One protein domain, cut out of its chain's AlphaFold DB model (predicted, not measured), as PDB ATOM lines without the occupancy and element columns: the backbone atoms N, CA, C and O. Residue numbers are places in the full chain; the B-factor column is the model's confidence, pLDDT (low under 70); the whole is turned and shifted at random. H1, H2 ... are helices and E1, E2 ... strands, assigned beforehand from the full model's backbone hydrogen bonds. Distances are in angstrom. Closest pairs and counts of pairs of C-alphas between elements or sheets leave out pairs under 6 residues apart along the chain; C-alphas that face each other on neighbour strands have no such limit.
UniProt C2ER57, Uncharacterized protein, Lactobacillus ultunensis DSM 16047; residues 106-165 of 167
ATOM      1  N   ILE A 106     167.552 145.697 143.469       84.06
ATOM      2  CA  ILE A 106     166.564 144.846 144.155       84.06
ATOM      3  C   ILE A 106     166.582 145.099 145.668       84.06
ATOM      4  O   ILE A 106     165.522 145.248 146.280       84.06
ATOM      5  N   LEU A 107     167.770 145.195 146.273       87.56
ATOM      6  CA  LEU A 107     167.929 145.515 147.696       87.56
ATOM      7  C   LEU A 107     167.314 146.877 148.040       87.56
ATOM      8  O   LEU A 107     166.591 146.985 149.031       87.56
ATOM      9  N   LEU A 108     167.535 147.892 147.202       86.06
ATOM     10  CA  LEU A 108     166.912 149.207 147.355       86.06
ATOM     11  C   LEU A 108     165.386 149.122 147.273       86.06
ATOM     12  O   LEU A 108     164.707 149.697 148.118       86.06
ATOM     13  N   GLY A 109     164.837 148.370 146.317       82.38
ATOM     14  CA  GLY A 109     163.390 148.175 146.194       82.38
ATOM     15  C   GLY A 109     162.783 147.520 147.434       82.38
ATOM     16  O   GLY A 109     161.768 147.988 147.954       82.38
ATOM     17  N   MET A 110     163.450 146.493 147.966       86.19
ATOM     18  CA  MET A 110     163.048 145.844 149.215       86.19
ATOM     19  C   MET A 110     163.104 146.798 150.407       86.19
ATOM     20  O   MET A 110     162.187 146.789 151.228       86.19
ATOM     21  N   LEU A 111     164.141 147.633 150.493       87.25
ATOM     22  CA  LEU A 111     164.321 148.610 151.565       87.25
ATOM     23  C   LEU A 111     163.274 149.732 151.503       87.25
ATOM     24  O   LEU A 111     162.680 150.078 152.522       87.25
ATOM     25  N   VAL A 112     162.980 150.254 150.312       82.94
ATOM     26  CA  VAL A 112     161.932 151.266 150.102       82.94
ATOM     27  C   VAL A 112     160.558 150.707 150.473       82.94
ATOM     28  O   VAL A 112     159.819 151.340 151.232       82.94
ATOM     29  N   ALA A 113     160.234 149.496 150.013       84.25
ATOM     30  CA  ALA A 113     158.992 148.818 150.374       84.25
ATOM     31  C   ALA A 113     158.889 148.588 151.889       84.25
ATOM     32  O   ALA A 113     157.821 148.778 152.476       84.25
ATOM     33  N   LEU A 114     160.002 148.240 152.540       86.19
ATOM     34  CA  LEU A 114     160.072 148.045 153.985       86.19
ATOM     35  C   LEU A 114     159.743 149.343 154.731       86.19
ATOM     36  O   LEU A 114     158.846 149.356 155.574       86.19
ATOM     37  N   ILE A 115     160.419 150.443 154.384       84.69
ATOM     38  CA  ILE A 115     160.215 151.758 155.007       84.69
ATOM     39  C   ILE A 115     158.766 152.219 154.828       84.69
ATOM     40  O   ILE A 115     158.137 152.654 155.793       84.69
ATOM     41  N   ARG A 116     158.214 152.091 153.615       79.56
ATOM     42  CA  ARG A 116     156.818 152.450 153.325       79.56
ATOM     43  C   ARG A 116     155.838 151.629 154.153       79.56
ATOM     44  O   ARG A 116     154.938 152.195 154.770       79.56
ATOM     45  N   THR A 117     156.057 150.320 154.241       82.69
ATOM     46  CA  THR A 117     155.203 149.429 155.036       82.69
ATOM     47  C   THR A 117     155.248 149.810 156.514       82.69
ATOM     48  O   THR A 117     154.199 149.959 157.135       82.69
ATOM     49  N   LEU A 118     156.433 150.061 157.076       83.38
ATOM     50  CA  LEU A 118     156.578 150.482 158.472       83.38
ATOM     51  C   LEU A 118     155.889 151.826 158.749       83.38
ATOM     52  O   LEU A 118     155.144 151.936 159.720       83.38
ATOM     53  N   ARG A 119     156.068 152.824 157.875       80.38
ATOM     54  CA  ARG A 119     155.415 154.141 158.005       80.38
ATOM     55  C   ARG A 119     153.897 154.080 157.832       80.38
ATOM     56  O   ARG A 119     153.183 154.904 158.398       80.38
ATOM     57  N   SER A 120     153.398 153.115 157.063       80.12
ATOM     58  CA  SER A 120     151.960 152.913 156.864       80.12
ATOM     59  C   SER A 120     151.250 152.326 158.090       80.12
ATOM     60  O   SER A 120     150.020 152.329 158.131       80.12
ATOM     61  N   CYS A 121     151.996 151.833 159.086       79.50
ATOM     62  CA  CYS A 121     151.423 151.250 160.290       79.50
ATOM     63  C   CYS A 121     150.811 152.333 161.188       79.50
ATOM     64  O   CYS A 121     151.507 153.205 161.708       79.50
ATOM     65  N   LYS A 122     149.497 152.261 161.413       79.12
ATOM     66  CA  LYS A 122     148.777 153.099 162.379       79.12
ATOM     67  C   LYS A 122     147.885 152.211 163.240       79.12
ATOM     68  O   LYS A 122     147.045 151.483 162.720       79.12
ATOM     69  N   LYS A 123     148.046 152.287 164.567       75.81
ATOM     70  CA  LYS A 123     147.273 151.499 165.554       75.81
ATOM     71  C   LYS A 123     147.296 149.977 165.292       75.81
ATOM     72  O   LYS A 123     146.274 149.315 165.424       75.81
ATOM     73  N   GLY A 124     148.452 149.433 164.901       72.62
ATOM     74  CA  GLY A 124     148.630 147.992 164.661       72.62
ATOM     75  C   GLY A 124     148.107 147.484 163.315       72.62
ATOM     76  O   GLY A 124     148.173 146.286 163.063       72.62
ATOM     77  N   LYS A 125     147.621 148.379 162.448       80.50
ATOM     78  CA  LYS A 125     147.131 148.056 161.104       80.50
ATOM     79  C   LYS A 125     147.905 148.809 160.034       80.50
ATOM     80  O   LYS A 125     148.371 149.922 160.278       80.50
ATOM     81  N   TYR A 126     148.021 148.218 158.852       79.88
ATOM     82  CA  TYR A 126     148.774 148.769 157.727       79.88
ATOM     83  C   TYR A 126     147.821 149.298 156.656       79.88
ATOM     84  O   TYR A 126     146.861 148.622 156.292       79.88
ATOM     85  N   TYR A 127     148.092 150.494 156.136       75.19
ATOM     86  CA  TYR A 127     147.215 151.163 155.171       75.19
ATOM     87  C   TYR A 127     147.950 151.415 153.860       75.19
ATOM     88  O   TYR A 127     148.835 152.263 153.798       75.19
ATOM     89  N   PHE A 128     147.541 150.728 152.797       73.31
ATOM     90  CA  PHE A 128     148.022 150.985 151.442       73.31
ATOM     91  C   PHE A 128     147.054 151.938 150.741       73.31
ATOM     92  O   PHE A 128     145.855 151.680 150.729       73.31
ATOM     93  N   THR A 129     147.545 153.036 150.169       65.81
ATOM     94  CA  THR A 129     146.709 153.949 149.373       65.81
ATOM     95  C   THR A 129     147.110 153.797 147.911       65.81
ATOM     96  O   THR A 129     148.235 154.138 147.566       65.81
ATOM     97  N   GLU A 130     146.222 153.256 147.073       61.41
ATOM     98  CA  GLU A 130     146.420 153.218 145.615       61.41
ATOM     99  C   GLU A 130     146.153 154.617 145.051       61.41
ATOM    100  O   GLU A 130     145.011 155.085 145.083       61.41
ATOM    101  N   GLU A 131     147.188 155.292 144.545       56.78
ATOM    102  CA  GLU A 131     147.081 156.664 144.025       56.78
ATOM    103  C   GLU A 131     146.157 156.768 142.803       56.78
ATOM    104  O   GLU A 131     145.442 157.755 142.653       56.78
ATOM    105  N   GLU A 132     146.086 155.724 141.969       51.16
ATOM    106  CA  GLU A 132     145.283 155.734 140.736       51.16
ATOM    107  C   GLU A 132     143.762 155.691 140.994       51.16
ATOM    108  O   GLU A 132     142.964 156.143 140.171       51.16
ATOM    109  N   HIS A 133     143.341 155.181 142.156       48.44
ATOM    110  CA  HIS A 133     141.925 155.007 142.496       48.44
ATOM    111  C   HIS A 133     141.522 155.588 143.854       48.44
ATOM    112  O   HIS A 133     140.361 155.460 144.243       48.44
ATOM    113  N   ASN A 134     142.452 156.227 144.572       54.75
ATOM    114  CA  ASN A 134     142.248 156.774 145.916       54.75
ATOM    115  C   ASN A 134     141.636 155.748 146.896       54.75
ATOM    116  O   ASN A 134     140.929 156.092 147.847       54.75
ATOM    117  N   LYS A 135     141.882 154.457 146.640       57.94
ATOM    118  CA  LYS A 135     141.382 153.346 147.447       57.94
ATOM    119  C   LYS A 135     142.388 153.067 148.548       57.94
ATOM    120  O   LYS A 135     143.561 152.808 148.285       57.94
ATOM    121  N   LYS A 136     141.912 153.132 149.789       69.50
ATOM    122  CA  LYS A 136     142.676 152.730 150.966       69.50
ATOM    123  C   LYS A 136     142.365 151.277 151.270       69.50
ATOM    124  O   LYS A 136     141.237 150.950 151.625       69.50
ATOM    125  N   THR A 137     143.370 150.431 151.127       75.06
ATOM    126  CA  THR A 137     143.292 149.017 151.465       75.06
ATOM    127  C   THR A 137     143.942 148.817 152.825       75.06
ATOM    128  O   THR A 137     145.095 149.197 153.039       75.06
ATOM    129  N   GLU A 138     143.178 148.254 153.752       82.25
ATOM    130  CA  GLU A 138     143.621 147.947 155.105       82.25
ATOM    131  C   GLU A 138     144.145 146.512 155.162       82.25
ATOM    132  O   GLU A 138     143.547 145.595 154.599       82.25
ATOM    133  N   TYR A 139     145.271 146.326 155.838       80.06
ATOM    134  CA  TYR A 139     145.869 145.023 156.077       80.06
ATOM    135  C   TYR A 139     146.098 144.842 157.576       80.06
ATOM    136  O   TYR A 139     146.772 145.650 158.220       80.06
ATOM    137  N   ASP A 140     145.587 143.738 158.118       80.44
ATOM    138  CA  ASP A 140     145.741 143.386 159.535       80.44
ATOM    139  C   ASP A 140     147.132 142.810 159.866       80.44
ATOM    140  O   ASP A 140     147.446 142.553 161.024       80.44
ATOM    141  N   SER A 141     147.987 142.583 158.862       82.44
ATOM    142  CA  SER A 141     149.317 142.000 159.058       82.44
ATOM    143  C   SER A 141     150.373 142.583 158.120       82.44
ATOM    144  O   SER A 141     150.085 143.037 157.010       82.44
ATOM    145  N   PHE A 142     151.626 142.547 158.582       81.12
ATOM    146  CA  PHE A 142     152.778 143.135 157.896       81.12
ATOM    147  C   PHE A 142     153.073 142.475 156.545       81.12
ATOM    148  O   PHE A 142     153.318 143.168 155.563       81.12
ATOM    149  N   GLY A 143     153.052 141.141 156.478       84.19
ATOM    150  CA  GLY A 143     153.459 140.389 155.285       84.19
ATOM    151  C   GLY A 143     152.666 140.752 154.020       84.19
ATOM    152  O   GLY A 143     153.277 141.096 153.006       84.19
ATOM    153  N   PRO A 144     151.320 140.727 154.057       84.31
ATOM    154  CA  PRO A 144     150.480 141.142 152.934       84.31
ATOM    155  C   PRO A 144     150.696 142.603 152.520       84.31
ATOM    156  O   PRO A 144     150.809 142.884 151.326       84.31
ATOM    157  N   ALA A 145     150.827 143.513 153.493       82.25
ATOM    158  CA  ALA A 145     151.093 144.927 153.233       82.25
ATOM    159  C   ALA A 145     152.459 145.130 152.560       82.25
ATOM    160  O   ALA A 145     152.553 145.802 151.533       82.25
ATOM    161  N   TYR A 146     153.502 144.477 153.080       82.81
ATOM    162  CA  TYR A 146     154.852 144.509 152.525       82.81
ATOM    163  C   TYR A 146     154.895 143.981 151.096       82.81
ATOM    164  O   TYR A 146     155.465 144.623 150.217       82.81
ATOM    165  N   LYS A 147     154.238 142.846 150.828       84.06
ATOM    166  CA  LYS A 147     154.174 142.269 149.481       84.06
ATOM    167  C   LYS A 147     153.515 143.227 148.486       84.06
ATOM    168  O   LYS A 147     153.997 143.357 147.362       84.06
ATOM    169  N   LYS A 148     152.441 143.912 148.893       83.00
ATOM    170  CA  LYS A 148     151.746 144.891 148.046       83.00
ATOM    171  C   LYS A 148     152.620 146.125 147.782       83.00
ATOM    172  O   LYS A 148     152.755 146.514 146.624       83.00
ATOM    173  N   TYR A 149     153.277 146.672 148.808       80.44
ATOM    174  CA  TYR A 149     154.232 147.776 148.653       80.44
ATOM    175  C   TYR A 149     155.439 147.402 147.790       80.44
ATOM    176  O   TYR A 149     155.879 148.221 146.987       80.44
ATOM    177  N   LEU A 150     155.963 146.181 147.916       81.38
ATOM    178  CA  LEU A 150     157.068 145.689 147.095       81.38
ATOM    179  C   LEU A 150     156.659 145.566 145.625       81.38
ATOM    180  O   LEU A 150     157.384 146.038 144.756       81.38
ATOM    181  N   SER A 151     155.482 144.991 145.352       80.12
ATOM    182  CA  SER A 151     154.952 144.868 143.989       80.12
ATOM    183  C   SER A 151     154.772 146.236 143.333       80.12
ATOM    184  O   SER A 151     155.272 146.441 142.232       80.12
ATOM    185  N   SER A 152     154.141 147.193 144.027       75.81
ATOM    186  CA  SER A 152     153.962 148.554 143.496       75.81
ATOM    187  C   SER A 152     155.306 149.267 143.311       75.81
ATOM    188  O   SER A 152     155.545 149.837 142.257       75.81
ATOM    189  N   THR A 153     156.248 149.135 144.252       76.50
ATOM    190  CA  THR A 153     157.593 149.737 144.128       76.50
ATOM    191  C   THR A 153     158.361 149.208 142.906       76.50
ATOM    192  O   THR A 153     159.091 149.956 142.254       76.50
ATOM    193  N   ILE A 154     158.199 147.925 142.570       72.75
ATOM    194  CA  ILE A 154     158.829 147.310 141.393       72.75
ATOM    195  C   ILE A 154     158.117 147.726 140.093       72.75
ATOM    196  O   ILE A 154     158.789 148.008 139.096       72.75
ATOM    197  N   GLU A 155     156.781 147.760 140.095       68.75
ATOM    198  CA  GLU A 155     155.958 148.064 138.916       68.75
ATOM    199  C   GLU A 155     155.960 149.551 138.544       68.75
ATOM    200  O   GLU A 155     156.176 149.870 137.374       68.75
ATOM    201  N   GLU A 156     155.751 150.441 139.515       64.81
ATOM    202  CA  GLU A 156     155.634 151.892 139.312       64.81
ATOM    203  C   GLU A 156     157.009 152.544 139.129       64.81
ATOM    204  O   GLU A 156     157.180 153.416 138.284       64.81
ATOM    205  N   GLY A 157     158.038 152.078 139.843       65.56
ATOM    206  CA  GLY A 157     159.332 152.753 139.817       65.56
ATOM    207  C   GLY A 157     159.981 152.802 141.184       65.56
ATOM    208  O   GLY A 157     159.415 153.419 142.079       65.56
ATOM    209  N   ILE A 158     161.204 152.281 141.356       69.06
ATOM    210  CA  ILE A 158     161.928 152.497 142.626       69.06
ATOM    211  C   ILE A 158     162.200 153.999 142.811       69.06
ATOM    212  O   ILE A 158     162.096 154.517 143.918       69.06
ATOM    213  N   LEU A 159     162.483 154.717 141.719       58.88
ATOM    214  CA  LEU A 159     162.723 156.165 141.732       58.88
ATOM    215  C   LEU A 159     161.472 156.975 142.090       58.88
ATOM    216  O   LEU A 159     161.550 157.853 142.945       58.88
ATOM    217  N   GLU A 160     160.321 156.660 141.490       62.50
ATOM    218  CA  GLU A 160     159.044 157.284 141.866       62.50
ATOM    219  C   GLU A 160     158.703 156.963 143.324       62.50
ATOM    220  O   GLU A 160     158.330 157.847 144.098       62.50
ATOM    221  N   ALA A 161     158.960 155.721 143.744       61.88
ATOM    222  CA  ALA A 161     158.728 155.296 145.109       61.88
ATOM    223  C   ALA A 161     159.606 156.040 146.133       61.88
ATOM    224  O   ALA A 161     159.121 156.326 147.229       61.88
ATOM    225  N   ILE A 162     160.853 156.377 145.784       59.12
ATOM    226  CA  ILE A 162     161.764 157.193 146.602       59.12
ATOM    227  C   ILE A 162     161.285 158.646 146.678       59.12
ATOM    228  O   ILE A 162     161.226 159.199 147.772       59.12
ATOM    229  N   LEU A 163     160.915 159.260 145.549       59.00
ATOM    230  CA  LEU A 163     160.469 160.663 145.504       59.00
ATOM    231  C   LEU A 163     159.184 160.903 146.306       59.00
ATOM    232  O   LEU A 163     158.996 161.966 146.886       59.00
ATOM    233  N   MET A 164     158.312 159.902 146.362       60.09
ATOM    234  CA  MET A 164     157.072 159.933 147.136       60.09
ATOM    235  C   MET A 164     157.257 159.615 148.626       60.09
ATOM    236  O   MET A 164     156.270 159.550 149.353       60.09
ATOM    237  N   ILE A 165     158.480 159.377 149.113       60.59
ATOM    238  CA  ILE A 165     158.730 159.318 150.556       60.59
ATOM    239  C   ILE A 165     158.722 160.768 151.061       60.59
ATOM    240  O   ILE A 165     159.676 161.489 150.774       60.59
TER     241      ILE A 165
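This is residues 106 to 165 of the 167 residues of an uncharacterized protein of Lactobacillus ultunensis DSM 16047 (UniProt C2ER57). Two helices, H1 and H2, cross steeply as an X, each near its middle, and make the core; a two-stranded hairpin, E1 and E2, lies at one side of this pair, and a short helix, H3, packs on H1 at the other. The printed part has 60 residues, with three named helices and two named strands in the order H1, E1, E2, H2, H3; the sheet, E1 - E2, is antiparallel and the class is mixed, helices and strands. The whole is compact, with a radius of gyration of the C-alphas of 10.7 A, and rounded, its C-alphas spanning 28 by 25 by 17 A.

Find C-alpha 106 at (166.564, 144.846, 144.155); from there H1 runs through residues 106 to 119, 20.1 A from first to last C-alpha. E1, residues 125 to 130, begins at C-alpha 125, (147.131, 148.056, 161.104), and is 16.3 A long. E2 follows as residues 135 to 139, 12.8 A long. Read on to H2, residues 142 to 156, 20.7 A long. H3, residues 158 to 163, is 8.8 A long and ends at C-alpha 163, (160.469, 160.663, 145.504).

Start at C-alphas 113 and 150, 4.9 A apart, the closest of H1 and H2. These helices touch at a steep tilt of 53 degrees and run opposite ways. H1 also touches H3, with residues 108 to 112 alone; the closest C-alphas are those of Gly 109 and Ile 158, 5.8 A apart. H1 and H3 run the same way at a steep tilt of 43 degrees. H2 and H3 are close but not clearly touching, about perpendicular at 85 degrees; their closest C-alphas, of Thr 153 and Ala 161, are 5.8 A apart. Now look at the hairpin of E1 and E2, antiparallel at 153 degrees: N 128 and O 137 are within hydrogen-bond range at 2.9 A, as are N 139 and O 126 at 2.8 A. The closest C-alphas of E2 and H2 are those of Tyr 139 and Ala 145, 5.9 A apart, and the closest of E1 and H2 are those of Tyr 126 and Ala 145, 6.4 A apart. H3 is apart from E1 and from E2, and H1 is apart from E2. In H1, H2 and H3 every O i to N i+4 pair is within hydrogen-bond range.

The two C-alphas farthest apart, those of Ile 106 and Lys 123, are 29.6 A apart. The printed part has no cut, and its four links between named elements are tight. The mean pLDDT of the printed part is 74.6; look for values under 70 at residues 129 to 136 and 155 to 165.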